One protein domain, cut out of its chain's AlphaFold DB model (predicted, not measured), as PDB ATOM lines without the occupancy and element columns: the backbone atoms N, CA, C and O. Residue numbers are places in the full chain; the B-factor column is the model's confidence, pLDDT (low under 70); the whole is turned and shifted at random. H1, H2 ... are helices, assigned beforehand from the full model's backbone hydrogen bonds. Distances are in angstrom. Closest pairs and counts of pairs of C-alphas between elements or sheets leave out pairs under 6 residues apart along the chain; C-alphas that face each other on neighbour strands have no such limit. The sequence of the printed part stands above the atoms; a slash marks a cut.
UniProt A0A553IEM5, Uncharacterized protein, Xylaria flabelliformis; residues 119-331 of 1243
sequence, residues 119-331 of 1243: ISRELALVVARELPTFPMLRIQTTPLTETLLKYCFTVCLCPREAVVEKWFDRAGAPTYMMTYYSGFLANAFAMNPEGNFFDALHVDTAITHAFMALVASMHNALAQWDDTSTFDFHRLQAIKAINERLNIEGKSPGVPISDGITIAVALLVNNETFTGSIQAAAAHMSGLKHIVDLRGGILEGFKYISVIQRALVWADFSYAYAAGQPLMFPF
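AT A GLANCE: This is residues 119 to 331 of the 1243 residues of an uncharacterized protein of Xylaria flabelliformis (UniProt A0A553IEM5). Five long helices, H7, H8, H9, H10 and H12, form an up-and-down bundle with H9 in its middle, H7 and H8 on one side of it and H10 and H12 on the other. Shorter helices from the first part surround one side of this bundle: H1 and H4 pack across H7, H5 packs across H12, and H6 makes a corner with H7 and has H2 packed on it. The printed part has 213 residues with twelve named helices, H1 to H12 in order, and no named strand; the class is all helix. It is compact, with a radius of gyration of the C-alphas of 17.3 A and spans of 53 by 36 by 33 A.

IN THESE COORDINATES: H1, residues 121 to 130, begins at C-alpha 121 (508.029, 492.593, 337.332). H2 is residues 143 to 156, 19.6 A long; H3 164 to 167; H4 175 to 183; H5 185 to 191; H6 197 to 203. H7 is residues 205 to 223, 26.5 A; H8 229 to 249, 29.7 A, starting at C-alpha 229 (530.923, 491.535, 344.501); H9 259 to 274, 22.6 A; H10 278 to 293, 21.9 A. H11 is residues 297 to 300, and H12, residues 306 to 323, 25.5 A, ends at C-alpha 323 (533.715, 467.055, 340.566).

HOW THE PARTS SIT: The hub is H7, which touches five helices. H7 and H8 are a hairpin at a shallow tilt of 25 degrees, the C-alphas of Ala 213 and Phe 231 closest at 4.5 A. H7 touches H9 the same way at a shallow tilt of 19 degrees, Ile 207 to Ala 264 being 4.3 A between C-alphas, the closest pair. H9 and H10 are a hairpin too, closest at the C-alphas of Val 269 and Ala 281, 4.7 A. H12 touches H9, closest at C-alphas 315 and 266, 5.3 A. About perpendicular to H7, H4 touches its residues 215 to 219 alone, closest at the C-alphas of Tyr 176 and His 219, 6.2 A. H3 and H11 touch no helix. Every O i to N i+4 pair is within hydrogen-bond range in H1, H2, H4, H5, H6, H7, H9, H10 and H12; H8 has 15 of 17, and H3 and H11 are too short for such a pair.

THE WHOLE: The C-alphas of Arg 121 and Pro 253, the two farthest apart, are 55.5 A apart. The printed part has no cut. The link from H1 to H2, residues 131 to 142, is long. The mean pLDDT of the printed part is 70.8, and 92 residues are under 70, among them residues 119 to 189.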
ATOM      1  N   ILE A 119     512.887 494.716 342.391       40.81
ATOM      2  CA  ILE A 119     512.706 493.505 341.581       40.81
ATOM      3  C   ILE A 119     511.753 493.916 340.455       40.81
ATOM      4  O   ILE A 119     510.597 494.257 340.726       40.81
ATOM      5  N   SER A 120     512.237 494.005 339.214       38.06
ATOM      6  CA  SER A 120     511.346 494.346 338.108       38.06
ATOM      7  C   SER A 120     510.277 493.259 337.993       38.06
ATOM      8  O   SER A 120     510.489 492.118 338.421       38.06
ATOM      9  N   ARG A 121     509.101 493.591 337.448       35.66
ATOM     10  CA  ARG A 121     508.029 492.593 337.332       35.66
ATOM     11  C   ARG A 121     508.497 491.408 336.481       35.66
ATOM     12  O   ARG A 121     508.132 490.276 336.774       35.66
ATOM     13  N   GLU A 122     509.365 491.667 335.507       35.91
ATOM     14  CA  GLU A 122     510.070 490.652 334.725       35.91
ATOM     15  C   GLU A 122     510.998 489.788 335.597       35.91
ATOM     16  O   GLU A 122     510.861 488.572 335.566       35.91
ATOM     17  N   LEU A 123     511.887 490.367 336.420       41.97
ATOM     18  CA  LEU A 123     512.807 489.584 337.266       41.97
ATOM     19  C   LEU A 123     512.068 488.714 338.299       41.97
ATOM     20  O   LEU A 123     512.460 487.572 338.530       41.97
ATOM     21  N   ALA A 124     510.973 489.215 338.879       42.03
ATOM     22  CA  ALA A 124     510.126 488.424 339.775       42.03
ATOM     23  C   ALA A 124     509.493 487.227 339.042       42.03
ATOM     24  O   ALA A 124     509.449 486.122 339.580       42.03
ATOM     25  N   LEU A 125     509.048 487.434 337.796       46.09
ATOM     26  CA  LEU A 125     508.514 486.376 336.939       46.09
ATOM     27  C   LEU A 125     509.598 485.394 336.467       46.09
ATOM     28  O   LEU A 125     509.296 484.217 336.331       46.09
ATOM     29  N   VAL A 126     510.844 485.830 336.248       49.19
ATOM     30  CA  VAL A 126     511.977 484.941 335.922       49.19
ATOM     31  C   VAL A 126     512.284 484.018 337.103       49.19
ATOM     32  O   VAL A 126     512.252 482.802 336.942       49.19
ATOM     33  N   VAL A 127     512.482 484.565 338.309       49.62
ATOM     34  CA  VAL A 127     512.741 483.757 339.518       49.62
ATOM     35  C   VAL A 127     511.610 482.751 339.773       49.62
ATOM     36  O   VAL A 127     511.883 481.588 340.060       49.62
ATOM     37  N   ALA A 128     510.351 483.169 339.602       49.34
ATOM     38  CA  ALA A 128     509.173 482.317 339.784       49.34
ATOM     39  C   ALA A 128     508.920 481.296 338.651       49.34
ATOM     40  O   ALA A 128     508.021 480.470 338.787       49.34
ATOM     41  N   ARG A 129     509.668 481.354 337.539       56.62
ATOM     42  CA  ARG A 129     509.627 480.372 336.436       56.62
ATOM     43  C   ARG A 129     510.739 479.332 336.544       56.62
ATOM     44  O   ARG A 129     510.511 478.158 336.264       56.62
ATOM     45  N   GLU A 130     511.939 479.767 336.922       55.41
ATOM     46  CA  GLU A 130     513.118 478.893 336.982       55.41
ATOM     47  C   GLU A 130     513.128 477.997 338.230       55.41
ATOM     48  O   GLU A 130     513.598 476.860 338.170       55.41
ATOM     49  N   LEU A 131     512.585 478.478 339.355       54.47
ATOM     50  CA  LEU A 131     512.516 477.724 340.610       54.47
ATOM     51  C   LEU A 131     511.128 477.141 340.893       54.47
ATOM     52  O   LEU A 131     510.131 477.646 340.372       54.47
ATOM     53  N   PRO A 132     511.037 476.099 341.745       47.50
ATOM     54  CA  PRO A 132     509.761 475.612 342.239       47.50
ATOM     55  C   PRO A 132     509.037 476.720 343.001       47.50
ATOM     56  O   PRO A 132     509.419 477.093 344.111       47.50
ATOM     57  N   THR A 133     507.968 477.244 342.410       44.81
ATOM     58  CA  THR A 133     507.019 478.088 343.123       44.81
ATOM     59  C   THR A 133     506.268 477.226 344.123       44.81
ATOM     60  O   THR A 133     505.305 476.538 343.797       44.81
ATOM     61  N   PHE A 134     506.680 477.304 345.379       42.44
ATOM     62  CA  PHE A 134     505.774 477.012 346.479       42.44
ATOM     63  C   PHE A 134     504.711 478.116 346.529       42.44
ATOM     64  O   PHE A 134     505.018 479.259 346.165       42.44
ATOM     65  N   PRO A 135     503.456 477.814 346.921       32.69
ATOM     66  CA  PRO A 135     502.405 478.824 346.991       32.69
ATOM     67  C   PRO A 135     502.892 479.942 347.911       32.69
ATOM     68  O   PRO A 135     503.101 479.699 349.098       32.69
ATOM     69  N   MET A 136     503.153 481.121 347.319       33.66
ATOM     70  CA  MET A 136     503.941 482.202 347.919       33.66
ATOM     71  C   MET A 136     503.563 482.357 349.385       33.66
ATOM     72  O   MET A 136     502.451 482.811 349.673       33.66
ATOM     73  N   LEU A 137     504.477 481.972 350.288       29.52
ATOM     74  CA  LEU A 137     504.210 482.046 351.715       29.52
ATOM     75  C   LEU A 137     503.738 483.465 352.014       29.52
ATOM     76  O   LEU A 137     504.481 484.435 351.847       29.52
ATOM     77  N   ARG A 138     502.492 483.588 352.482       29.84
ATOM     78  CA  ARG A 138     502.094 484.760 353.249       29.84
ATOM     79  C   ARG A 138     502.874 484.667 354.545       29.84
ATOM     80  O   ARG A 138     502.385 484.118 355.527       29.84
ATOM     81  N   ILE A 139     504.098 485.188 354.505       31.19
ATOM     82  CA  ILE A 139     504.948 485.385 355.666       31.19
ATOM     83  C   ILE A 139     504.211 486.385 356.561       31.19
ATOM     84  O   ILE A 139     504.433 487.594 356.510       31.19
ATOM     85  N   GLN A 140     503.321 485.862 357.406       28.67
ATOM     86  CA  GLN A 140     503.260 486.358 358.765       28.67
ATOM     87  C   GLN A 140     504.687 486.216 359.281       28.67
ATOM     88  O   GLN A 140     505.244 485.118 359.306       28.67
ATOM     89  N   THR A 141     505.329 487.344 359.555       32.16
ATOM     90  CA  THR A 141     506.715 487.372 359.999       32.16
ATOM     91  C   THR A 141     506.792 486.694 361.354       32.16
ATOM     92  O   THR A 141     506.503 487.328 362.372       32.16
ATOM     93  N   THR A 142     507.168 485.412 361.379       35.72
ATOM     94  CA  THR A 142     507.483 484.751 362.648       35.72
ATOM     95  C   THR A 142     508.596 485.565 363.321       35.72
ATOM     96  O   THR A 142     509.471 486.096 362.617       35.72
ATOM     97  N   PRO A 143     508.615 485.685 364.659       34.00
ATOM     98  CA  PRO A 143     509.665 486.434 365.343       34.00
ATOM     99  C   PRO A 143     511.075 485.936 364.993       34.00
ATOM    100  O   PRO A 143     512.005 486.738 364.937       34.00
ATOM    101  N   LEU A 144     511.231 484.642 364.684       33.41
ATOM    102  CA  LEU A 144     512.487 484.046 364.225       33.41
ATOM    103  C   LEU A 144     512.878 484.545 362.824       33.41
ATOM    104  O   LEU A 144     513.995 485.021 362.635       33.41
ATOM    105  N   THR A 145     511.949 484.513 361.861       37.78
ATOM    106  CA  THR A 145     512.155 485.025 360.492       37.78
ATOM    107  C   THR A 145     512.510 486.514 360.506       37.78
ATOM    108  O   THR A 145     513.434 486.946 359.818       37.78
ATOM    109  N   GLU A 146     511.802 487.307 361.316       42.09
ATOM    110  CA  GLU A 146     512.028 488.749 361.430       42.09
ATOM    111  C   GLU A 146     513.350 489.081 362.146       42.09
ATOM    112  O   GLU A 146     514.018 490.057 361.797       42.09
ATOM    113  N   THR A 147     513.764 488.261 363.119       39.31
ATOM    114  CA  THR A 147     515.054 488.418 363.810       39.31
ATOM    115  C   THR A 147     516.217 488.009 362.909       39.31
ATOM    116  O   THR A 147     517.185 488.762 362.832       39.31
ATOM    117  N   LEU A 148     516.086 486.929 362.127       42.22
ATOM    118  CA  LEU A 148     517.077 486.549 361.115       42.22
ATOM    119  C   LEU A 148     517.239 487.646 360.063       42.22
ATOM    120  O   LEU A 148     518.361 488.026 359.740       42.22
ATOM    121  N   LEU A 149     516.127 488.209 359.578       47.66
ATOM    122  CA  LEU A 149     516.149 489.384 358.708       47.66
ATOM    123  C   LEU A 149     516.929 490.531 359.368       47.66
ATOM    124  O   LEU A 149     517.878 491.027 358.770       47.66
ATOM    125  N   LYS A 150     516.617 490.897 360.620       45.88
ATOM    126  CA  LYS A 150     517.323 491.944 361.396       45.88
ATOM    127  C   LYS A 150     518.806 491.638 361.637       45.88
ATOM    128  O   LYS A 150     519.616 492.568 361.637       45.88
ATOM    129  N   TYR A 151     519.195 490.376 361.771       42.69
ATOM    130  CA  TYR A 151     520.586 489.964 361.938       42.69
ATOM    131  C   TYR A 151     521.362 489.996 360.613       42.69
ATOM    132  O   TYR A 151     522.400 490.653 360.535       42.69
ATOM    133  N   CYS A 152     520.824 489.409 359.538       45.16
ATOM    134  CA  CYS A 152     521.387 489.515 358.188       45.16
ATOM    135  C   CYS A 152     521.467 490.978 357.726       45.16
ATOM    136  O   CYS A 152     522.504 491.393 357.214       45.16
ATOM    137  N   PHE A 153     520.444 491.798 358.000       47.09
ATOM    138  CA  PHE A 153     520.511 493.253 357.846       47.09
ATOM    139  C   PHE A 153     521.699 493.831 358.622       47.09
ATOM    140  O   PHE A 153     522.502 494.538 358.032       47.09
ATOM    141  N   THR A 154     521.862 493.521 359.911       46.34
ATOM    142  CA  THR A 154     522.953 494.074 360.738       46.34
ATOM    143  C   THR A 154     524.347 493.684 360.226       46.34
ATOM    144  O   THR A 154     525.256 494.512 360.245       46.34
ATOM    145  N   VAL A 155     524.519 492.457 359.720       46.47
ATOM    146  CA  VAL A 155     525.795 491.969 359.163       46.47
ATOM    147  C   VAL A 155     526.074 492.552 357.768       46.47
ATOM    148  O   VAL A 155     527.208 492.940 357.486       46.47
ATOM    149  N   CYS A 156     525.062 492.678 356.903       43.03
ATOM    150  CA  CYS A 156     525.204 493.276 355.568       43.03
ATOM    151  C   CYS A 156     525.283 494.815 355.587       43.03
ATOM    152  O   CYS A 156     525.938 495.401 354.731       43.03
ATOM    153  N   LEU A 157     524.642 495.486 356.551       42.72
ATOM    154  CA  LEU A 157     524.574 496.952 356.667       42.72
ATOM    155  C   LEU A 157     525.693 497.546 357.532       42.72
ATOM    156  O   LEU A 157     525.542 498.645 358.069       42.72
ATOM    157  N   CYS A 158     526.838 496.872 357.669       39.25
ATOM    158  CA  CYS A 158     527.998 497.479 358.319       39.25
ATOM    159  C   CYS A 158     528.405 498.758 357.535       39.25
ATOM    160  O   CYS A 158     528.789 498.638 356.369       39.25
ATOM    161  N   PRO A 159     528.319 499.992 358.089       34.12
ATOM    162  CA  PRO A 159     527.796 501.139 357.316       34.12
ATOM    163  C   PRO A 159     528.804 501.877 356.407       34.12
ATOM    164  O   PRO A 159     528.900 503.104 356.444       34.12
ATOM    165  N   ARG A 160     529.630 501.159 355.634       40.38
ATOM    166  CA  ARG A 160     530.778 501.737 354.905       40.38
ATOM    167  C   ARG A 160     530.752 501.625 353.385       40.38
ATOM    168  O   ARG A 160     531.546 502.317 352.750       40.38
ATOM    169  N   GLU A 161     529.891 500.801 352.793       45.81
ATOM    170  CA  GLU A 161     529.986 500.476 351.364       45.81
ATOM    171  C   GLU A 161     528.643 500.661 350.640       45.81
ATOM    172  O   GLU A 161     527.716 499.874 350.799       45.81
ATOM    173  N   ALA A 162     528.551 501.688 349.787       40.59
ATOM    174  CA  ALA A 162     527.357 502.031 348.994       40.59
ATOM    175  C   ALA A 162     527.045 501.037 347.845       40.59
ATOM    176  O   ALA A 162     526.412 501.384 346.851       40.59
ATOM    177  N   VAL A 163     527.537 499.801 347.951       43.00
ATOM    178  CA  VAL A 163     527.240 498.695 347.030       43.00
ATOM    179  C   VAL A 163     525.908 498.042 347.410       43.00
ATOM    180  O   VAL A 163     525.138 497.659 346.530       43.00
ATOM    181  N   VAL A 164     525.609 497.965 348.714       42.25
ATOM    182  CA  VAL A 164     524.476 497.185 349.236       42.25
ATOM    183  C   VAL A 164     523.114 497.855 348.991       42.25
ATOM    184  O   VAL A 164     522.126 497.147 348.844       42.25
ATOM    185  N   GLU A 165     523.039 499.186 348.850       46.38
ATOM    186  CA  GLU A 165     521.765 499.918 348.652       46.38
ATOM    187  C   GLU A 165     520.950 499.435 347.436       46.38
ATOM    188  O   GLU A 165     519.724 499.471 347.467       46.38
ATOM    189  N   LYS A 166     521.605 498.933 346.379       47.19
ATOM    190  CA  LYS A 166     520.925 498.401 345.180       47.19
ATOM    191  C   LYS A 166     520.110 497.124 345.424       47.19
ATOM    192  O   LYS A 166     519.302 496.754 344.578       47.19
ATOM    193  N   TRP A 167     520.374 496.423 346.524       48.50
ATOM    194  CA  TRP A 167     519.858 495.080 346.812       48.50
ATOM    195  C   TRP A 167     518.579 495.112 347.662       48.50
ATOM    196  O   TRP A 167     518.058 494.060 348.037       48.50
ATOM    197  N   PHE A 168     518.098 496.316 347.978       42.72
ATOM    198  CA  PHE A 168     516.961 496.595 348.845       42.72
ATOM    199  C   PHE A 168     515.788 497.109 348.007       42.72
ATOM    200  O   PHE A 168     515.969 497.920 347.098       42.72
ATOM    201  N   ASP A 169     514.578 496.659 348.325       47.50
ATOM    202  CA  ASP A 169     513.361 497.224 347.748       47.50
ATOM    203  C   ASP A 169     512.975 498.564 348.416       47.50
ATOM    204  O   ASP A 169     513.658 499.081 349.304       47.50
ATOM    205  N   ARG A 170     511.841 499.148 348.006       37.53
ATOM    206  CA  ARG A 170     511.347 500.420 348.567       37.53
ATOM    207  C   ARG A 170     510.894 500.337 350.032       37.53
ATOM    208  O   ARG A 170     510.718 501.387 350.643       37.53
ATOM    209  N   ALA A 171     510.676 499.140 350.576       38.19
ATOM    210  CA  ALA A 171     510.370 498.918 351.987       38.19
ATOM    211  C   ALA A 171     511.638 498.659 352.824       38.19
ATOM    212  O   ALA A 171     511.560 498.584 354.050       38.19
ATOM    213  N   GLY A 172     512.803 498.539 352.178       41.06
ATOM    214  CA  GLY A 172     514.054 498.164 352.820       41.06
ATOM    215  C   GLY A 172     514.199 496.656 353.038       41.06
ATOM    216  O   GLY A 172     515.048 496.258 353.829       41.06
ATOM    217  N   ALA A 173     513.409 495.813 352.366       39.47
ATOM    218  CA  ALA A 173     513.588 494.363 352.380       39.47
ATOM    219  C   ALA A 173     514.691 493.943 351.388       39.47
ATOM    220  O   ALA A 173     514.772 494.522 350.300       39.47
ATOM    221  N   PRO A 174     515.537 492.934 351.688       49.91
ATOM    222  CA  PRO A 174     516.548 492.483 350.747       49.91
ATOM    223  C   PRO A 174     515.896 491.603 349.682       49.91
ATOM    224  O   PRO A 174     515.303 490.572 350.009       49.91
ATOM    225  N   THR A 175     516.074 491.949 348.408       49.19
ATOM    226  CA  THR A 175     515.574 491.172 347.259       49.19
ATOM    227  C   THR A 175     515.916 489.683 347.382       49.19
ATOM    228  O   THR A 175     515.053 488.822 347.208       49.19
ATOM    229  N   TYR A 176     517.154 489.374 347.777       50.72
ATOM    230  CA  TYR A 176     517.639 488.000 347.916       50.72
ATOM    231  C   TYR A 176     516.915 487.188 349.004       50.72
ATOM    232  O   TYR A 176     516.850 485.968 348.887       50.72
ATOM    233  N   MET A 177     516.343 487.820 350.040       49.34
ATOM    234  CA  MET A 177     515.558 487.105 351.057       49.34
ATOM    235  C   MET A 177     514.186 486.700 350.523       49.34
ATOM    236  O   MET A 177     513.703 485.619 350.843       49.34
ATOM    237  N   MET A 178     513.572 487.514 349.662       48.41
ATOM    238  CA  MET A 178     512.322 487.125 348.997       48.41
ATOM    239  C   MET A 178     512.569 485.982 348.001       48.41
ATOM    240  O   MET A 178     511.776 485.043 347.946       48.41
ATOM    241  N   THR A 179     513.709 485.990 347.299       48.59
ATOM    242  CA  THR A 179     514.200 484.844 346.507       48.59
ATOM    243  C   THR A 179     514.449 483.607 347.382       48.59
ATOM    244  O   THR A 179     514.091 482.498 346.991       48.59
ATOM    245  N   TYR A 180     515.001 483.782 348.589       50.62
ATOM    246  CA  TYR A 180     515.207 482.696 349.549       50.62
ATOM    247  C   TYR A 180     513.880 482.057 349.986       50.62
ATOM    248  O   TYR A 180     513.658 480.874 349.741       50.62
ATOM    249  N   TYR A 181     512.948 482.827 350.554       49.72
ATOM    250  CA  TYR A 181     511.693 482.274 351.086       49.72
ATOM    251  C   TYR A 181     510.690 481.793 350.026       49.72
ATOM    252  O   TYR A 181     509.739 481.102 350.384       49.72
ATOM    253  N   SER A 182     510.881 482.124 348.744       47.12
ATOM    254  CA  SER A 182     510.076 481.571 347.645       47.12
ATOM    255  C   SER A 182     510.718 480.341 347.000       47.12
ATOM    256  O   SER A 182     510.027 479.348 346.795       47.12
ATOM    257  N   GLY A 183     512.024 480.379 346.713       45.56
ATOM    258  CA  GLY A 183     512.712 479.335 345.949       45.56
ATOM    259  C   GLY A 183     513.469 478.288 346.772       45.56
ATOM    260  O   GLY A 183     513.558 477.134 346.363       45.56
ATOM    261  N   PHE A 184     514.003 478.647 347.945       54.59
ATOM    262  CA  PHE A 184     514.847 477.738 348.734       54.59
ATOM    263  C   PHE A 184     514.043 476.801 349.643       54.59
ATOM    264  O   PHE A 184     514.656 475.938 350.262       54.59
ATOM    265  N   LEU A 185     512.712 476.926 349.743       55.28
ATOM    266  CA  LEU A 185     511.880 476.109 350.645       55.28
ATOM    267  C   LEU A 185     512.142 474.599 350.507       55.28
ATOM    268  O   LEU A 185     512.284 473.917 351.519       55.28
ATOM    269  N   ALA A 186     512.315 474.100 349.279       56.75
ATOM    270  CA  ALA A 186     512.665 472.703 349.013       56.75
ATOM    271  C   ALA A 186     513.991 472.293 349.687       56.75
ATOM    272  O   ALA A 186     514.056 471.329 350.449       56.75
ATOM    273  N   ASN A 187     515.051 473.080 349.470       67.25
ATOM    274  CA  ASN A 187     516.360 472.838 350.075       67.25
ATOM    275  C   ASN A 187     516.382 473.121 351.588       67.25
ATOM    276  O   ASN A 187     517.149 472.503 352.323       67.25
ATOM    277  N   ALA A 188     515.542 474.044 352.061       62.47
ATOM    278  CA  ALA A 188     515.380 474.357 353.471       62.47
ATOM    279  C   ALA A 188     514.735 473.184 354.216       62.47
ATOM    280  O   ALA A 188     515.240 472.819 355.270       62.47
ATOM    281  N   PHE A 189     513.718 472.523 353.651       67.69
ATOM    282  CA  PHE A 189     513.232 471.252 354.196       67.69
ATOM    283  C   PHE A 189     514.302 470.160 354.102       67.69
ATOM    284  O   PHE A 189     514.531 469.457 355.077       67.69
ATOM    285  N   ALA A 190     515.016 470.047 352.977       76.56
ATOM    286  CA  ALA A 190     516.042 469.020 352.801       76.56
ATOM    287  C   ALA A 190     517.223 469.126 353.791       76.56
ATOM    288  O   ALA A 190     517.779 468.099 354.174       76.56
ATOM    289  N   MET A 191     517.614 470.336 354.210       80.19
ATOM    290  CA  MET A 191     518.775 470.582 355.083       80.19
ATOM    291  C   MET A 191     518.400 470.921 356.538       80.19
ATOM    292  O   MET A 191     519.088 470.491 357.460       80.19
ATOM    293  N   ASN A 192     517.308 471.658 356.743       77.56
ATOM    294  CA  ASN A 192     516.865 472.225 358.021       77.56
ATOM    295  C   ASN A 192     515.367 471.929 358.286       77.56
ATOM    296  O   ASN A 192     514.578 472.864 358.467       77.56
ATOM    297  N   PRO A 193     514.921 470.657 358.294       81.06
ATOM    298  CA  PRO A 193     513.510 470.345 358.509       81.06
ATOM    299  C   PRO A 193     513.034 470.736 359.914       81.06
ATOM    300  O   PRO A 193     511.862 471.069 360.075       81.06
ATOM    301  N   GLU A 194     513.912 470.761 360.923       75.38
ATOM    302  CA  GLU A 194     513.595 471.211 362.283       75.38
ATOM    303  C   GLU A 194     513.472 472.743 362.421       75.38
ATOM    304  O   GLU A 194     512.849 473.215 363.368       75.38
ATOM    305  N   GLY A 195     514.043 473.529 361.500       69.88
ATOM    306  CA  GLY A 195     514.079 475.000 361.548       69.88
ATOM    307  C   GLY A 195     515.293 475.600 362.283       69.88
ATOM    308  O   GLY A 195     515.690 476.727 361.980       69.88
ATOM    309  N   ASN A 196     515.934 474.832 363.169       70.62
ATOM    310  CA  ASN A 196     516.984 475.264 364.106       70.62
ATOM    311  C   ASN A 196     518.310 475.772 363.488       70.62
ATOM    312  O   ASN A 196     519.090 476.430 364.176       70.62
ATOM    313  N   PHE A 197     518.582 475.554 362.195       73.88
ATOM    314  CA  PHE A 197     519.776 476.102 361.524       73.88
ATOM    315  C   PHE A 197     519.870 477.636 361.632       73.88
ATOM    316  O   PHE A 197     520.964 478.204 361.670       73.88
ATOM    317  N   PHE A 198     518.725 478.323 361.711       69.00
ATOM    318  CA  PHE A 198     518.688 479.777 361.859       69.00
ATOM    319  C   PHE A 198     519.204 480.253 363.221       69.00
ATOM    320  O   PHE A 198     519.754 481.351 363.294       69.00
ATOM    321  N   ASP A 199     519.128 479.439 364.274       67.00
ATOM    322  CA  ASP A 199     519.694 479.781 365.584       67.00
ATOM    323  C   ASP A 199     521.231 479.790 365.530       67.00
ATOM    324  O   ASP A 199     521.872 480.713 366.037       67.00
ATOM    325  N   ALA A 200     521.832 478.832 364.814       66.88
ATOM    326  CA  ALA A 200     523.280 478.768 364.604       66.88
ATOM    327  C   ALA A 200     523.821 479.979 363.815       66.88
ATOM    328  O   ALA A 200     524.902 480.482 364.125       66.88
ATOM    329  N   LEU A 201     523.062 480.493 362.839       66.81
ATOM    330  CA  LEU A 201     523.429 481.698 362.079       66.81
ATOM    331  C   LEU A 201     523.575 482.939 362.981       66.81
ATOM    332  O   LEU A 201     524.563 483.666 362.869       66.81
ATOM    333  N   HIS A 202     522.637 483.162 363.908       63.00
ATOM    334  CA  HIS A 202     522.677 484.306 364.830       63.00
ATOM    335  C   HIS A 202     523.888 484.296 365.773       63.00
ATOM    336  O   HIS A 202     524.333 485.356 366.214       63.00
ATOM    337  N   VAL A 203     524.399 483.108 366.107       70.50
ATOM    338  CA  VAL A 203     525.534 482.934 367.023       70.50
ATOM    339  C   VAL A 203     526.871 483.010 366.280       70.50
ATOM    340  O   VAL A 203     527.841 483.539 366.824       70.50
ATOM    341  N   ASP A 204     526.939 482.515 365.041       81.44
ATOM    342  CA  ASP A 204     528.201 482.324 364.328       81.44
ATOM    343  C   ASP A 204     528.361 483.222 363.087       81.44
ATOM    344  O   ASP A 204     527.661 483.111 362.072       81.44
ATOM    345  N   THR A 205     529.357 484.108 363.146       79.88
ATOM    346  CA  THR A 205     529.692 485.031 362.054       79.88
ATOM    347  C   THR A 205     530.292 484.324 360.837       79.88
ATOM    348  O   THR A 205     530.073 484.780 359.714       79.88
ATOM    349  N   ALA A 206     531.004 483.206 361.015       88.38
ATOM    350  CA  ALA A 206     531.577 482.440 359.913       88.38
ATOM    351  C   ALA A 206     530.487 481.677 359.150       88.38
ATOM    352  O   ALA A 206     530.460 481.749 357.919       88.38
ATOM    353  N   ILE A 207     529.551 481.030 359.864       85.62
ATOM    354  CA  ILE A 207     528.368 480.409 359.238       85.62
ATOM    355  C   ILE A 207     527.575 481.478 358.486       85.62
ATOM    356  O   ILE A 207     527.276 481.295 357.308       85.62
ATOM    357  N   THR A 208     527.289 482.620 359.119       78.62
ATOM    358  CA  THR A 208     526.506 483.689 358.484       78.62
ATOM    359  C   THR A 208     527.167 484.238 357.233       78.62
ATOM    360  O   THR A 208     526.503 484.358 356.205       78.62
ATOM    361  N   HIS A 209     528.467 484.531 357.251       81.56
ATOM    362  CA  HIS A 209     529.140 484.986 356.039       81.56
ATOM    363  C   HIS A 209     529.177 483.899 354.945       81.56
ATOM    364  O   HIS A 209     528.973 484.227 353.777       81.56
ATOM    365  N   ALA A 210     529.332 482.613 355.282       89.06
ATOM    366  CA  ALA A 210     529.307 481.531 354.291       89.06
ATOM    367  C   ALA A 210     527.900 481.302 353.696       89.06
ATOM    368  O   ALA A 210     527.754 481.098 352.490       89.06
ATOM    369  N   PHE A 211     526.855 481.388 354.521       83.69
ATOM    370  CA  PHE A 211     525.455 481.285 354.106       83.69
ATOM    371  C   PHE A 211     525.027 482.473 353.236       83.69
ATOM    372  O   PHE A 211     524.414 482.292 352.187       83.69
ATOM    373  N   MET A 212     525.413 483.690 353.624       74.44
ATOM    374  CA  MET A 212     525.127 484.904 352.858       74.44
ATOM    375  C   MET A 212     525.781 484.897 351.470       74.44
ATOM    376  O   MET A 212     525.157 485.328 350.501       74.44
ATOM    377  N   ALA A 213     527.002 484.365 351.353       81.38
ATOM    378  CA  ALA A 213     527.630 484.137 350.056       81.38
ATOM    379  C   ALA A 213     526.824 483.129 349.214       81.38
ATOM    380  O   ALA A 213     526.567 483.378 348.036       81.38
ATOM    381  N   LEU A 214     526.332 482.049 349.831       81.44
ATOM    382  CA  LEU A 214     525.597 480.999 349.128       81.44
ATOM    383  C   LEU A 214     524.286 481.535 348.539       81.44
ATOM    384  O   LEU A 214     524.016 481.337 347.353       81.44
ATOM    385  N   VAL A 215     523.531 482.313 349.323       74.31
ATOM    386  CA  VAL A 215     522.308 482.981 348.853       74.31
ATOM    387  C   VAL A 215     522.610 484.014 347.753       74.31
ATOM    388  O   VAL A 215     521.863 484.094 346.778       74.31
ATOM    389  N   ALA A 216     523.728 484.748 347.840       72.62
ATOM    390  CA  ALA A 216     524.152 485.676 346.788       72.62
ATOM    391  C   ALA A 216     524.524 484.963 345.469       72.62
ATOM    392  O   ALA A 216     524.090 485.396 344.405       72.62
ATOM    393  N   SER A 217     525.264 483.845 345.521       75.88
ATOM    394  CA  SER A 217     525.640 483.075 344.319       75.88
ATOM    395  C   SER A 217     524.418 482.520 343.578       75.88
ATOM    396  O   SER A 217     524.315 482.643 342.358       75.88
ATOM    397  N   MET A 218     523.440 481.995 344.322       72.38
ATOM    398  CA  MET A 218     522.194 481.486 343.755       72.38
ATOM    399  C   MET A 218     521.304 482.620 343.221       72.38
ATOM    400  O   MET A 218     520.723 482.464 342.151       72.38
ATOM    401  N   HIS A 219     521.241 483.784 343.884       69.25
ATOM    402  CA  HIS A 219     520.541 484.952 343.333       69.25
ATOM    403  C   HIS A 219     521.165 485.410 342.007       69.25
ATOM    404  O   HIS A 219     520.423 485.630 341.047       69.25
ATOM    405  N   ASN A 220     522.494 485.511 341.930       70.44
ATOM    406  CA  ASN A 220     523.188 485.909 340.706       70.44
ATOM    407  C   ASN A 220     522.914 484.935 339.549       70.44
ATOM    408  O   ASN A 220     522.654 485.382 338.434       70.44
ATOM    409  N   ALA A 221     522.901 483.624 339.817       71.44
ATOM    410  CA  ALA A 221     522.584 482.602 338.817       71.44
ATOM    411  C   ALA A 221     521.136 482.695 338.289       71.44
ATOM    412  O   ALA A 221     520.903 482.462 337.107       71.44
ATOM    413  N   LEU A 222     520.168 483.067 339.137       66.75
ATOM    414  CA  LEU A 222     518.758 483.250 338.747       66.75
ATOM    415  C   LEU A 222     518.507 484.557 337.996       66.75
ATOM    416  O   LEU A 222     517.684 484.611 337.089       66.75
ATOM    417  N   ALA A 223     519.192 485.623 338.404       63.41
ATOM    418  CA  ALA A 223     519.040 486.952 337.826       63.41
ATOM    419  C   ALA A 223     519.925 487.181 336.588       63.41
ATOM    420  O   ALA A 223     519.813 488.229 335.957       63.41
ATOM    421  N   GLN A 224     520.797 486.215 336.261       63.97
ATOM    422  CA  GLN A 224     521.836 486.311 335.229       63.97
ATOM    423  C   GLN A 224     522.725 487.554 335.442       63.97
ATOM    424  O   GLN A 224     522.921 488.376 334.550       63.97
ATOM    425  N   TRP A 225     523.219 487.724 336.676       66.50
ATOM    426  CA  TRP A 225     524.026 488.879 337.091       66.50
ATOM    427  C   TRP A 225     525.517 488.540 337.215       66.50
ATOM    428  O   TRP A 225     525.924 487.800 338.110       66.50
ATOM    429  N   ASP A 226     526.336 489.206 336.398       64.56
ATOM    430  CA  ASP A 226     527.808 489.121 336.425       64.56
ATOM    431  C   ASP A 226     528.458 489.766 337.676       64.56
ATOM    432  O   ASP A 226     529.674 489.688 337.864       64.56
ATOM    433  N   ASP A 227     527.689 490.456 338.530       66.38
ATOM    434  CA  ASP A 227     528.221 491.180 339.695       66.38
ATOM    435  C   ASP A 227     528.437 490.252 340.901       66.38
ATOM    436  O   ASP A 227     527.609 490.150 341.809       66.38
ATOM    437  N   THR A 228     529.590 489.580 340.937       74.31
ATOM    438  CA  THR A 228     529.991 488.698 342.046       74.31
ATOM    439  C   THR A 228     530.331 489.436 343.347       74.31
ATOM    440  O   THR A 228     530.608 488.779 344.348       74.31
ATOM    441  N   SER A 229     530.316 490.777 343.393       68.06
ATOM    442  CA  SER A 229     530.923 491.535 344.501       68.06
ATOM    443  C   SER A 229     530.347 491.219 345.889       68.06
ATOM    444  O   SER A 229     531.111 491.105 346.848       68.06
ATOM    445  N   THR A 230     529.032 491.007 346.003       66.00
ATOM    446  CA  THR A 230     528.376 490.597 347.261       66.00
ATOM    447  C   THR A 230     528.754 489.169 347.667       66.00
ATOM    448  O   THR A 230     529.044 488.922 348.840       66.00
ATOM    449  N   PHE A 231     528.805 488.241 346.703       78.31
ATOM    450  CA  PHE A 231     529.271 486.868 346.921       78.31
ATOM    451  C   PHE A 231     530.720 486.866 347.414       78.31
ATOM    452  O   PHE A 231     530.992 486.339 348.490       78.31
ATOM    453  N   ASP A 232     531.629 487.522 346.688       78.25
ATOM    454  CA  ASP A 232     533.049 487.562 347.031       78.25
ATOM    455  C   ASP A 232     533.302 488.272 348.363       78.25
ATOM    456  O   ASP A 232     534.133 487.809 349.141       78.25
ATOM    457  N   PHE A 233     532.565 489.342 348.689       77.94
ATOM    458  CA  PHE A 233     532.644 489.968 350.010       77.94
ATOM    459  C   PHE A 233     532.298 488.968 351.119       77.94
ATOM    460  O   PHE A 233     533.119 488.725 352.004       77.94
ATOM    461  N   HIS A 234     531.111 488.357 351.072       79.62
ATOM    462  CA  HIS A 234     530.668 487.446 352.129       79.62
ATOM    463  C   HIS A 234     531.545 486.183 352.203       79.62
ATOM    464  O   HIS A 234     531.984 485.810 353.289       79.62
ATOM    465  N   ARG A 235     531.927 485.605 351.060       86.50
ATOM    466  CA  ARG A 235     532.873 484.484 350.943       86.50
ATOM    467  C   ARG A 235     534.225 484.804 351.580       86.50
ATOM    468  O   ARG A 235     534.732 484.014 352.372       86.50
ATOM    469  N   LEU A 236     534.804 485.970 351.284       84.94
ATOM    470  CA  LEU A 236     536.096 486.374 351.843       84.94
ATOM    471  C   LEU A 236     536.019 486.653 353.348       84.94
ATOM    472  O   LEU A 236     536.970 486.317 354.053       84.94
ATOM    473  N   GLN A 237     534.909 487.194 353.867       82.44
ATOM    474  CA  GLN A 237     534.719 487.327 355.319       82.44
ATOM    475  C   GLN A 237     534.554 485.960 356.006       82.44
ATOM    476  O   GLN A 237     535.110 485.762 357.083       82.44
ATOM    477  N   ALA A 238     533.873 484.994 355.380       88.69
ATOM    478  CA  ALA A 238     533.764 483.628 355.900       88.69
ATOM    479  C   ALA A 238     535.132 482.933 355.951       88.69
ATOM    480  O   ALA A 238     535.552 482.454 357.003       88.69
ATOM    481  N   ILE A 239     535.873 482.958 354.836       89.19
ATOM    482  CA  ILE A 239     537.244 482.435 354.740       89.19
ATOM    483  C   ILE A 239     538.160 483.129 355.757       89.19
ATOM    484  O   ILE A 239     539.004 482.468 356.362       89.19
ATOM    485  N   LYS A 240     537.998 484.439 355.985       86.38
ATOM    486  CA  LYS A 240     538.729 485.178 357.021       86.38
ATOM    487  C   LYS A 240     538.376 484.674 358.421       86.38
ATOM    488  O   LYS A 240     539.289 484.307 359.144       86.38
ATOM    489  N   ALA A 241     537.096 484.604 358.787       86.88
ATOM    490  CA  ALA A 241     536.662 484.167 360.116       86.88
ATOM    491  C   ALA A 241     537.064 482.709 360.418       86.88
ATOM    492  O   ALA A 241     537.481 482.399 361.531       86.88
ATOM    493  N   ILE A 242     537.022 481.825 359.416       90.50
ATOM    494  CA  ILE A 242     537.500 480.436 359.509       90.50
ATOM    495  C   ILE A 242     539.026 480.385 359.682       90.50
ATOM    496  O   ILE A 242     539.512 479.696 360.576       90.50
ATOM    497  N   ASN A 243     539.794 481.125 358.874       88.00
ATOM    498  CA  ASN A 243     541.264 481.150 358.966       88.00
ATOM    499  C   ASN A 243     541.798 481.942 360.166       88.00
ATOM    500  O   ASN A 243     542.950 481.743 360.557       88.00
ATOM    501  N   GLU A 244     540.979 482.818 360.746       86.25
ATOM    502  CA  GLU A 244     541.176 483.342 362.091       86.25
ATOM    503  C   GLU A 244     540.927 482.215 363.093       86.25
ATOM    504  O   GLU A 244     541.864 481.868 363.784       86.25
ATOM    505  N   ARG A 245     539.771 481.541 363.134       84.94
ATOM    506  CA  ARG A 245     539.482 480.558 364.199       84.94
ATOM    507  C   ARG A 245     540.284 479.245 364.159       84.94
ATOM    508  O   ARG A 245     540.755 478.807 365.209       84.94
ATOM    509  N   LEU A 246     540.523 478.632 362.996       84.44
ATOM    510  CA  LEU A 246     541.261 477.354 362.868       84.44
ATOM    511  C   LEU A 246     542.650 477.408 363.515       84.44
ATOM    512  O   LEU A 246     542.963 476.620 364.397       84.44
ATOM    513  N   ASN A 247     543.434 478.417 363.153       80.50
ATOM    514  CA  ASN A 247     543.797 479.424 364.140       80.50
ATOM    515  C   ASN A 247     544.300 478.928 365.523       80.50
ATOM    516  O   ASN A 247     545.499 478.763 365.746       80.50
ATOM    517  N   ILE A 248     543.358 478.747 366.478       78.38
ATOM    518  CA  ILE A 248     543.561 478.057 367.775       78.38
ATOM    519  C   ILE A 248     542.866 476.702 367.832       78.38
ATOM    520  O   ILE A 248     543.439 475.789 368.429       78.38
ATOM    521  N   GLU A 249     541.669 476.568 367.249       78.81
ATOM    522  CA  GLU A 249     540.856 475.347 367.356       78.81
ATOM    523  C   GLU A 249     541.651 474.120 366.869       78.81
ATOM    524  O   GLU A 249     541.678 473.093 367.531       78.81
ATOM    525  N   GLY A 250     542.415 474.273 365.784       66.81
ATOM    526  CA  GLY A 250     543.332 473.277 365.226       66.81
ATOM    527  C   GLY A 250     544.806 473.400 365.644       66.81
ATOM    528  O   GLY A 250     545.650 472.784 364.996       66.81
ATOM    529  N   LYS A 251     545.156 474.188 366.677       68.88
ATOM    530  CA  LYS A 251     546.518 474.203 367.267       68.88
ATOM    531  C   LYS A 251     546.635 473.443 368.586       68.88
ATOM    532  O   LYS A 251     547.732 473.010 368.923       68.88
ATOM    533  N   SER A 252     545.546 473.316 369.340       64.31
ATOM    534  CA  SER A 252     545.559 472.646 370.645       64.31
ATOM    535  C   SER A 252     545.163 471.175 370.468       64.31
ATOM    536  O   SER A 252     543.996 470.923 370.177       64.31
ATOM    537  N   PRO A 253     546.068 470.189 370.651       57.00
ATOM    538  CA  PRO A 253     545.851 468.782 370.265       57.00
ATOM    539  C   PRO A 253     544.870 467.995 371.167       57.00
ATOM    540  O   PRO A 253     544.944 466.773 371.255       57.00
ATOM    541  N   GLY A 254     543.954 468.691 371.839       61.34
ATOM    542  CA  GLY A 254     542.869 468.133 372.649       61.34
ATOM    543  C   GLY A 254     541.614 469.015 372.682       61.34
ATOM    544  O   GLY A 254     540.732 468.775 373.498       61.34
ATOM    545  N   VAL A 255     541.527 470.043 371.827       67.44
ATOM    546  CA  VAL A 255     540.341 470.904 371.705       67.44
ATOM    547  C   VAL A 255     539.643 470.572 370.381       67.44
ATOM    548  O   VAL A 255     540.280 470.683 369.334       67.44
ATOM    549  N   PRO A 256     538.369 470.143 370.381       73.25
ATOM    550  CA  PRO A 256     537.665 469.824 369.146       73.25
ATOM    551  C   PRO A 256     537.353 471.094 368.348       73.25
ATOM    552  O   PRO A 256     537.013 472.137 368.912       73.25
ATOM    553  N   ILE A 257     537.415 470.989 367.019       86.94
ATOM    554  CA  ILE A 257     536.998 472.069 366.120       86.94
ATOM    555  C   ILE A 257     535.480 472.245 366.208       86.94
ATOM    556  O   ILE A 257     534.715 471.283 366.148       86.94
ATOM    557  N   SER A 258     535.048 473.488 366.368       89.50
ATOM    558  CA  SER A 258     533.662 473.853 366.643       89.50
ATOM    559  C   SER A 258     532.677 473.466 365.536       89.50
ATOM    560  O   SER A 258     533.006 473.382 364.346       89.50
ATOM    561  N   ASP A 259     531.411 473.310 365.929       89.38
ATOM    562  CA  ASP A 259     530.276 473.199 365.004       89.38
ATOM    563  C   ASP A 259     530.209 474.410 364.060       89.38
ATOM    564  O   ASP A 259     529.977 474.255 362.862       89.38
ATOM    565  N   GLY A 260     530.535 475.594 364.593       89.00
ATOM    566  CA  GLY A 260     530.700 476.856 363.873       89.00
ATOM    567  C   GLY A 260     531.549 476.743 362.610       89.00
ATOM    568  O   GLY A 260     531.060 476.947 361.497       89.00
ATOM    569  N   ILE A 261     532.822 476.359 362.765       91.25
ATOM    570  CA  ILE A 261     533.719 476.155 361.618       91.25
ATOM    571  C   ILE A 261     533.234 474.996 360.743       91.25
ATOM    572  O   ILE A 261     533.272 475.111 359.518       91.25
ATOM    573  N   THR A 262     532.764 473.900 361.345       92.88
ATOM    574  CA  THR A 262     532.323 472.701 360.611       92.88
ATOM    575  C   THR A 262     531.218 473.039 359.602       92.88
ATOM    576  O   THR A 262     531.353 472.739 358.413       92.88
ATOM    577  N   ILE A 263     530.165 473.738 360.037       92.44
ATOM    578  CA  ILE A 263     529.078 474.190 359.158       92.44
ATOM    579  C   ILE A 263     529.593 475.252 358.172       92.44
ATOM    580  O   ILE A 263     529.287 475.181 356.982       92.44
ATOM    581  N   ALA A 264     530.395 476.225 358.619       93.56
ATOM    582  CA  ALA A 264     530.878 477.301 357.752       93.56
ATOM    583  C   ALA A 264     531.754 476.787 356.589       93.56
ATOM    584  O   ALA A 264     531.639 477.274 355.464       93.56
ATOM    585  N   VAL A 265     532.579 475.759 356.819       95.75
ATOM    586  CA  VAL A 265     533.360 475.089 355.766       95.75
ATOM    587  C   VAL A 265     532.456 474.259 354.843       95.75
ATOM    588  O   VAL A 265     532.634 474.319 353.627       95.75
ATOM    589  N   ALA A 266     531.448 473.551 355.369       95.88
ATOM    590  CA  ALA A 266     530.461 472.835 354.550       95.88
ATOM    591  C   ALA A 266     529.664 473.785 353.629       95.88
ATOM    592  O   ALA A 266     529.414 473.486 352.458       95.88
ATOM    593  N   LEU A 267     529.329 474.982 354.116       92.75
ATOM    594  CA  LEU A 267     528.740 476.044 353.302       92.75
ATOM    595  C   LEU A 267     529.729 476.593 352.264       92.75
ATOM    596  O   LEU A 267     529.315 476.875 351.141       92.75
ATOM    597  N   LEU A 268     531.025 476.718 352.575       94.25
ATOM    598  CA  LEU A 268     532.030 477.119 351.579       94.25
ATOM    599  C   LEU A 268     532.186 476.094 350.448       94.25
ATOM    600  O   LEU A 268     532.253 476.507 349.297       94.25
ATOM    601  N   VAL A 269     532.148 474.784 350.721       95.19
ATOM    602  CA  VAL A 269     532.092 473.767 349.648       95.19
ATOM    603  C   VAL A 269     530.920 474.050 348.704       95.19
ATOM    604  O   VAL A 269     531.104 474.126 347.489       95.19
ATOM    605  N   ASN A 270     529.722 474.267 349.258       91.62
ATOM    606  CA  ASN A 270     528.544 474.596 348.459       91.62
ATOM    607  C   ASN A 270     528.769 475.872 347.623       91.62
ATOM    608  O   ASN A 270     528.554 475.831 346.415       91.62
ATOM    609  N   ASN A 271     529.293 476.955 348.210       90.56
ATOM    610  CA  ASN A 271     529.640 478.188 347.486       90.56
ATOM    611  C   ASN A 271     530.555 477.936 346.278       90.56
ATOM    612  O   ASN A 271     530.232 478.342 345.164       90.56
ATOM    613  N   GLU A 272     531.678 477.245 346.485       91.25
ATOM    614  CA  GLU A 272     532.657 477.011 345.420       91.25
ATOM    615  C   GLU A 272     532.074 476.138 344.296       91.25
ATOM    616  O   GLU A 272     532.297 476.442 343.123       91.25
ATOM    617  N   THR A 273     531.271 475.114 344.625       89.94
ATOM    618  CA  THR A 273     530.572 474.288 343.616       89.94
ATOM    619  C   THR A 273     529.525 475.084 342.834       89.94
ATOM    620  O   THR A 273     529.476 474.974 341.608       89.94
ATOM    621  N   PHE A 274     528.745 475.953 343.491       83.38
ATOM    622  CA  PHE A 274     527.782 476.835 342.820       83.38
ATOM    623  C   PHE A 274     528.447 477.842 341.876       83.38
ATOM    624  O   PHE A 274     527.844 478.189 340.866       83.38
ATOM    625  N   THR A 275     529.690 478.257 342.135       83.06
ATOM    626  CA  THR A 275     530.476 479.098 341.211       83.06
ATOM    627  C   THR A 275     531.421 478.324 340.283       83.06
ATOM    628  O   THR A 275     532.185 478.937 339.544       83.06
ATOM    629  N   GLY A 276     531.392 476.987 340.298       84.06
ATOM    630  CA  GLY A 276     532.211 476.136 339.424       84.06
ATOM    631  C   GLY A 276     533.704 476.045 339.781       84.06
ATOM    632  O   GLY A 276     534.485 475.518 338.993       84.06
ATOM    633  N   SER A 277     534.135 476.521 340.955       87.94
ATOM    634  CA  SER A 277     535.541 476.464 341.382       87.94
ATOM    635  C   SER A 277     535.874 475.108 342.017       87.94
ATOM    636  O   SER A 277     536.051 474.974 343.229       87.94
ATOM    637  N   ILE A 278     535.950 474.068 341.183       87.88
ATOM    638  CA  ILE A 278     536.109 472.673 341.626       87.88
ATOM    639  C   ILE A 278     537.378 472.468 342.471       87.88
ATOM    640  O   ILE A 278     537.355 471.725 343.451       87.88
ATOM    641  N   GLN A 279     538.472 473.169 342.157       88.69
ATOM    642  CA  GLN A 279     539.726 473.096 342.917       88.69
ATOM    643  C   GLN A 279     539.591 473.704 344.322       88.69
ATOM    644  O   GLN A 279     540.185 473.194 345.273       88.69
ATOM    645  N   ALA A 280     538.794 474.767 344.477       88.75
ATOM    646  CA  ALA A 280     538.511 475.352 345.783       88.75
ATOM    647  C   ALA A 280     537.534 474.483 346.583       88.75
ATOM    648  O   ALA A 280     537.801 474.191 347.750       88.75
ATOM    649  N   ALA A 281     536.480 473.971 345.940       92.62
ATOM    650  CA  ALA A 281     535.567 473.007 346.545       92.62
ATOM    651  C   ALA A 281     536.314 471.765 347.068       92.62
ATOM    652  O   ALA A 281     536.094 471.359 348.206       92.62
ATOM    653  N   ALA A 282     537.263 471.223 346.294       92.88
ATOM    654  CA  ALA A 282     538.097 470.085 346.687       92.88
ATOM    655  C   ALA A 282     538.966 470.374 347.924       92.88
ATOM    656  O   ALA A 282     539.068 469.539 348.820       92.88
ATOM    657  N   ALA A 283     539.570 471.564 348.006       90.88
ATOM    658  CA  ALA A 283     540.384 471.953 349.156       90.88
ATOM    659  C   ALA A 283     539.536 472.185 350.420       90.88
ATOM    660  O   ALA A 283     539.897 471.712 351.500       90.88
ATOM    661  N   HIS A 284     538.384 472.853 350.291       94.25
ATOM    662  CA  HIS A 284     537.441 473.002 351.402       94.25
ATOM    663  C   HIS A 284     536.871 471.651 351.848       94.25
ATOM    664  O   HIS A 284     536.767 471.430 353.050       94.25
ATOM    665  N   MET A 285     536.589 470.728 350.923       96.44
ATOM    666  CA  MET A 285     536.120 469.375 351.239       96.44
ATOM    667  C   MET A 285     537.195 468.531 351.937       96.44
ATOM    668  O   MET A 285     536.913 467.906 352.953       96.44
ATOM    669  N   SER A 286     538.443 468.558 351.461       94.31
ATOM    670  CA  SER A 286     539.565 467.870 352.116       94.31
ATOM    671  C   SER A 286     539.753 468.350 353.564       94.31
ATOM    672  O   SER A 286     539.837 467.548 354.497       94.31
ATOM    673  N   GLY A 287     539.707 469.670 353.778       91.31
ATOM    674  CA  GLY A 287     539.728 470.251 355.118       91.31
ATOM    675  C   GLY A 287     538.486 469.919 355.958       91.31
ATOM    676  O   GLY A 287     538.623 469.655 357.152       91.31
ATOM    677  N   LEU A 288     537.292 469.873 355.355       95.38
ATOM    678  CA  LEU A 288     536.043 469.480 356.019       95.38
ATOM    679  C   LEU A 288     536.091 468.028 356.495       95.38
ATOM    680  O   LEU A 288     535.780 467.751 357.652       95.38
ATOM    681  N   LYS A 289     536.534 467.109 355.631       95.06
ATOM    682  CA  LYS A 289     536.742 465.710 355.993       95.06
ATOM    683  C   LYS A 289     537.728 465.592 357.150       95.06
ATOM    684  O   LYS A 289     537.431 464.884 358.106       95.06
ATOM    685  N   HIS A 290     538.839 466.332 357.134       91.12
ATOM    686  CA  HIS A 290     539.787 466.302 358.248       91.12
ATOM    687  C   HIS A 290     539.173 466.807 359.570       91.12
ATOM    688  O   HIS A 290     539.393 466.187 360.608       91.12
ATOM    689  N   ILE A 291     538.355 467.870 359.540       91.56
ATOM    690  CA  ILE A 291     537.590 468.355 360.709       91.56
ATOM    691  C   ILE A 291     536.643 467.269 361.245       91.56
ATOM    692  O   ILE A 291     536.582 467.044 362.454       91.56
ATOM    693  N   VAL A 292     535.918 466.584 360.357       93.69
ATOM    694  CA  VAL A 292     534.958 465.528 360.715       93.69
ATOM    695  C   VAL A 292     535.665 464.287 361.268       93.69
ATOM    696  O   VAL A 292     535.252 463.759 362.299       93.69
ATOM    697  N   ASP A 293     536.759 463.850 360.643       91.19
ATOM    698  CA  ASP A 293     537.550 462.697 361.085       91.19
ATOM    699  C   ASP A 293     538.155 462.936 362.482       91.19
ATOM    700  O   ASP A 293     538.062 462.066 363.349       91.19
ATOM    701  N   LEU A 294     538.682 464.141 362.750       87.62
ATOM    702  CA  LEU A 294     539.208 464.540 364.068       87.62
ATOM    703  C   LEU A 294     538.152 464.560 365.184       87.62
ATOM    704  O   LEU A 294     538.510 464.566 366.360       87.62
ATOM    705  N   ARG A 295     536.861 464.561 364.836       88.50
ATOM    706  CA  ARG A 295     535.743 464.491 365.788       88.50
ATOM    707  C   ARG A 295     535.157 463.087 365.951       88.50
ATOM    708  O   ARG A 295     534.141 462.940 366.620       88.50
ATOM    709  N   GLY A 296     535.779 462.059 365.371       89.69
ATOM    710  CA  GLY A 296     535.271 460.681 365.399       89.69
ATOM    711  C   GLY A 296     534.347 460.333 364.225       89.69
ATOM    712  O   GLY A 296     533.580 459.374 364.303       89.69
ATOM    713  N   GLY A 297     534.410 461.097 363.132       92.31
ATOM    714  CA  GLY A 297     533.626 460.864 361.920       92.31
ATOM    715  C   GLY A 297     532.174 461.349 362.013       92.31
ATOM    716  O   GLY A 297     531.684 461.758 363.063       92.31
ATOM    717  N   ILE A 298     531.459 461.287 360.884       95.06
ATOM    718  CA  ILE A 298     530.093 461.829 360.757       95.06
ATOM    719  C   ILE A 298     529.047 461.097 361.620       95.06
ATOM    720  O   ILE A 298     528.033 461.688 361.989       95.06
ATOM    721  N   LEU A 299     529.287 459.822 361.948       93.62
ATOM    722  CA  LEU A 299     528.327 458.967 362.654       93.62
ATOM    723  C   LEU A 299     528.365 459.180 364.169       93.62
ATOM    724  O   LEU A 299     527.356 459.568 364.746       93.62
ATOM    725  N   GLU A 300     529.518 458.979 364.810       91.00
ATOM    726  CA  GLU A 300     529.637 459.139 366.265       91.00
ATOM    727  C   GLU A 300     529.894 460.605 366.662       91.00
ATOM    728  O   GLU A 300     529.254 461.108 367.583       91.00
ATOM    729  N   GLY A 301     530.740 461.334 365.924       88.75
ATOM    730  CA  GLY A 301     531.127 462.720 366.241       88.75
ATOM    731  C   GLY A 301     530.020 463.776 366.126       88.75
ATOM    732  O   GLY A 301     530.170 464.892 366.632       88.75
ATOM    733  N   PHE A 302     528.909 463.428 365.467       91.31
ATOM    734  CA  PHE A 302     527.746 464.298 365.242       91.31
ATOM    735  C   PHE A 302     526.408 463.580 365.493       91.31
ATOM    736  O   PHE A 302     525.354 464.061 365.078       91.31
ATOM    737  N   LYS A 303     526.436 462.445 366.207       87.38
ATOM    738  CA  LYS A 303     525.309 461.517 366.427       87.38
ATOM    739  C   LYS A 303     524.011 462.163 366.911       87.38
ATOM    740  O   LYS A 303     522.932 461.678 366.596       87.38
ATOM    741  N   TYR A 304     524.112 463.252 367.666       85.62
ATOM    742  CA  TYR A 304     522.972 463.947 368.269       85.62
ATOM    743  C   TYR A 304     522.659 465.299 367.601       85.62
ATOM    744  O   TYR A 304     521.861 466.064 368.134       85.62
ATOM    745  N   ILE A 305     523.286 465.617 366.458       87.75
ATOM    746  CA  ILE A 305     523.172 466.924 365.790       87.75
ATOM    747  C   ILE A 305     522.856 466.739 364.293       87.75
ATOM    748  O   ILE A 305     523.700 466.948 363.414       87.75
ATOM    749  N   SER A 306     521.605 466.357 364.013       88.50
ATOM    750  CA  SER A 306     521.069 466.075 362.669       88.50
ATOM    751  C   SER A 306     521.364 467.184 361.652       88.50
ATOM    752  O   SER A 306     521.811 466.903 360.543       88.50
ATOM    753  N   VAL A 307     521.189 468.450 362.040       86.00
ATOM    754  CA  VAL A 307     521.416 469.623 361.179       86.00
ATOM    755  C   VAL A 307     522.869 469.749 360.692       86.00
ATOM    756  O   VAL A 307     523.099 470.132 359.545       86.00
ATOM    757  N   ILE A 308     523.866 469.349 361.497       90.69
ATOM    758  CA  ILE A 308     525.267 469.335 361.042       90.69
ATOM    759  C   ILE A 308     525.491 468.180 360.073       90.69
ATOM    760  O   ILE A 308     526.099 468.382 359.026       90.69
ATOM    761  N   GLN A 309     524.966 466.989 360.370       93.69
ATOM    762  CA  GLN A 309     525.069 465.852 359.453       93.69
ATOM    763  C   GLN A 309     524.416 466.169 358.098       93.69
ATOM    764  O   GLN A 309     525.035 465.920 357.067       93.69
ATOM    765  N   ARG A 310     523.234 466.807 358.083       92.31
ATOM    766  CA  ARG A 310     522.561 467.282 356.860       92.31
ATOM    767  C   ARG A 310     523.395 468.313 356.093       92.31
ATOM    768  O   ARG A 310     523.507 468.207 354.872       92.31
ATOM    769  N   ALA A 311     524.039 469.263 356.777       92.00
ATOM    770  CA  ALA A 311     524.965 470.208 356.144       92.00
ATOM    771  C   ALA A 311     526.224 469.520 355.566       92.00
ATOM    772  O   ALA A 311     526.654 469.862 354.463       92.00
ATOM    773  N   LEU A 312     526.784 468.531 356.271       95.69
ATOM    774  CA  LEU A 312     527.951 467.754 355.840       95.69
ATOM    775  C   LEU A 312     527.654 466.896 354.603       95.69
ATOM    776  O   LEU A 312     528.388 466.983 353.621       95.69
ATOM    777  N   VAL A 313     526.570 466.110 354.609       95.50
ATOM    778  CA  VAL A 313     526.208 465.271 353.451       95.50
ATOM    779  C   VAL A 313     525.761 466.112 352.255       95.50
ATOM    780  O   VAL A 313     526.074 465.764 351.125       95.50
ATOM    781  N   TRP A 314     525.117 467.267 352.469       93.44
ATOM    782  CA  TRP A 314     524.789 468.186 351.372       93.44
ATOM    783  C   TRP A 314     526.039 468.814 350.733       93.44
ATOM    784  O   TRP A 314     526.078 468.995 349.515       93.44
ATOM    785  N   ALA A 315     527.076 469.116 351.522       95.38
ATOM    786  CA  ALA A 315     528.377 469.517 350.991       95.38
ATOM    787  C   ALA A 315     529.052 468.381 350.203       95.38
ATOM    788  O   ALA A 315     529.574 468.633 349.117       95.38
ATOM    789  N   ASP A 316     529.007 467.146 350.715       96.25
ATOM    790  CA  ASP A 316     529.578 465.957 350.066       96.25
ATOM    791  C   ASP A 316     528.895 465.659 348.728       96.25
ATOM    792  O   ASP A 316     529.559 465.659 347.695       96.25
ATOM    793  N   PHE A 317     527.559 465.571 348.708       93.88
ATOM    794  CA  PHE A 317     526.769 465.464 347.481       93.88
ATOM    795  C   PHE A 317     527.115 466.583 346.487       93.88
ATOM    796  O   PHE A 317     527.468 466.309 345.343       93.88
ATOM    797  N   SER A 318     527.075 467.851 346.914       91.69
ATOM    798  CA  SER A 318     527.359 468.997 346.037       91.69
ATOM    799  C   SER A 318     528.766 468.972 345.435       91.69
ATOM    800  O   SER A 318     528.931 469.350 344.274       91.69
ATOM    801  N   TYR A 319     529.768 468.510 346.188       94.31
ATOM    802  CA  TYR A 319     531.124 468.324 345.678       94.31
ATOM    803  C   TYR A 319     531.226 467.130 344.723       94.31
ATOM    804  O   TYR A 319     531.728 467.291 343.612       94.31
ATOM    805  N   ALA A 320     530.718 465.964 345.126       92.50
ATOM    806  CA  ALA A 320     530.704 464.741 344.332       92.50
ATOM    807  C   ALA A 320     530.072 464.975 342.950       92.50
ATOM    808  O   ALA A 320     530.676 464.638 341.931       92.50
ATOM    809  N   TYR A 321     528.935 465.680 342.909       88.75
ATOM    810  CA  TYR A 321     528.275 466.122 341.679       88.75
ATOM    811  C   TYR A 321     529.142 467.027 340.804       88.75
ATOM    812  O   TYR A 321     529.307 466.765 339.616       88.75
ATOM    813  N   ALA A 322     529.691 468.099 341.377       88.69
ATOM    814  CA  ALA A 322     530.425 469.099 340.608       88.69
ATOM    815  C   ALA A 322     531.817 468.611 340.152       88.69
ATOM    816  O   ALA A 322     532.375 469.153 339.202       88.69
ATOM    817  N   ALA A 323     532.380 467.598 340.822       89.25
ATOM    818  CA  ALA A 323     533.715 467.055 340.566       89.25
ATOM    819  C   ALA A 323     533.723 465.644 339.933       89.25
ATOM    820  O   ALA A 323     534.800 465.114 339.646       89.25
ATOM    821  N   GLY A 324     532.560 465.006 339.746       87.31
ATOM    822  CA  GLY A 324     532.437 463.635 339.225       87.31
ATOM    823  C   GLY A 324     533.072 462.558 340.121       87.31
ATOM    824  O   GLY A 324     533.533 461.527 339.612       87.31
ATOM    825  N   GLN A 325     533.150 462.822 341.429       88.56
ATOM    826  CA  GLN A 325     533.842 462.004 342.437       88.56
ATOM    827  C   GLN A 325     532.859 461.166 343.273       88.56
ATOM    828  O   GLN A 325     531.708 461.567 343.422       88.56
ATOM    829  N   PRO A 326     533.297 460.037 343.864       90.88
ATOM    830  CA  PRO A 326     532.512 459.334 344.877       90.88
ATOM    831  C   PRO A 326     532.380 460.155 346.172       90.88
ATOM    832  O   PRO A 326     533.202 461.026 346.462       90.88
ATOM    833  N   LEU A 327     531.363 459.819 346.970       94.88
ATOM    834  CA  LEU A 327     531.101 460.406 348.289       94.88
ATOM    835  C   LEU A 327     532.254 460.154 349.271       94.88
ATOM    836  O   LEU A 327     532.780 459.041 349.345       94.88
ATOM    837  N   MET A 328     532.615 461.170 350.054       94.44
ATOM    838  CA  MET A 328     533.656 461.081 351.082       94.44
ATOM    839  C   MET A 328     533.139 460.619 352.448       94.44
ATOM    840  O   MET A 328     533.934 460.140 353.265       94.44
ATOM    841  N   PHE A 329     531.841 460.767 352.720       95.75
ATOM    842  CA  PHE A 329     531.217 460.342 353.970       95.75
ATOM    843  C   PHE A 329     530.415 459.034 353.809       95.75
ATOM    844  O   PHE A 329     529.825 458.770 352.758       95.75
ATOM    845  N   PRO A 330     530.384 458.175 354.849       95.31
ATOM    846  CA  PRO A 330     529.576 456.961 354.844       95.31
ATOM    847  C   PRO A 330     528.072 457.272 354.878       95.31
ATOM    848  O   PRO A 330     527.644 458.385 355.187       95.31
ATOM    849  N   PHE A 331     527.262 456.245 354.616       96.31
ATOM    850  CA  PHE A 331     525.818 456.285 354.851       96.31
ATOM    851  C   PHE A 331     525.497 456.654 356.307       96.31
ATOM    852  O   PHE A 331     526.131 456.129 357.222       96.31
TER     853      PHE A 331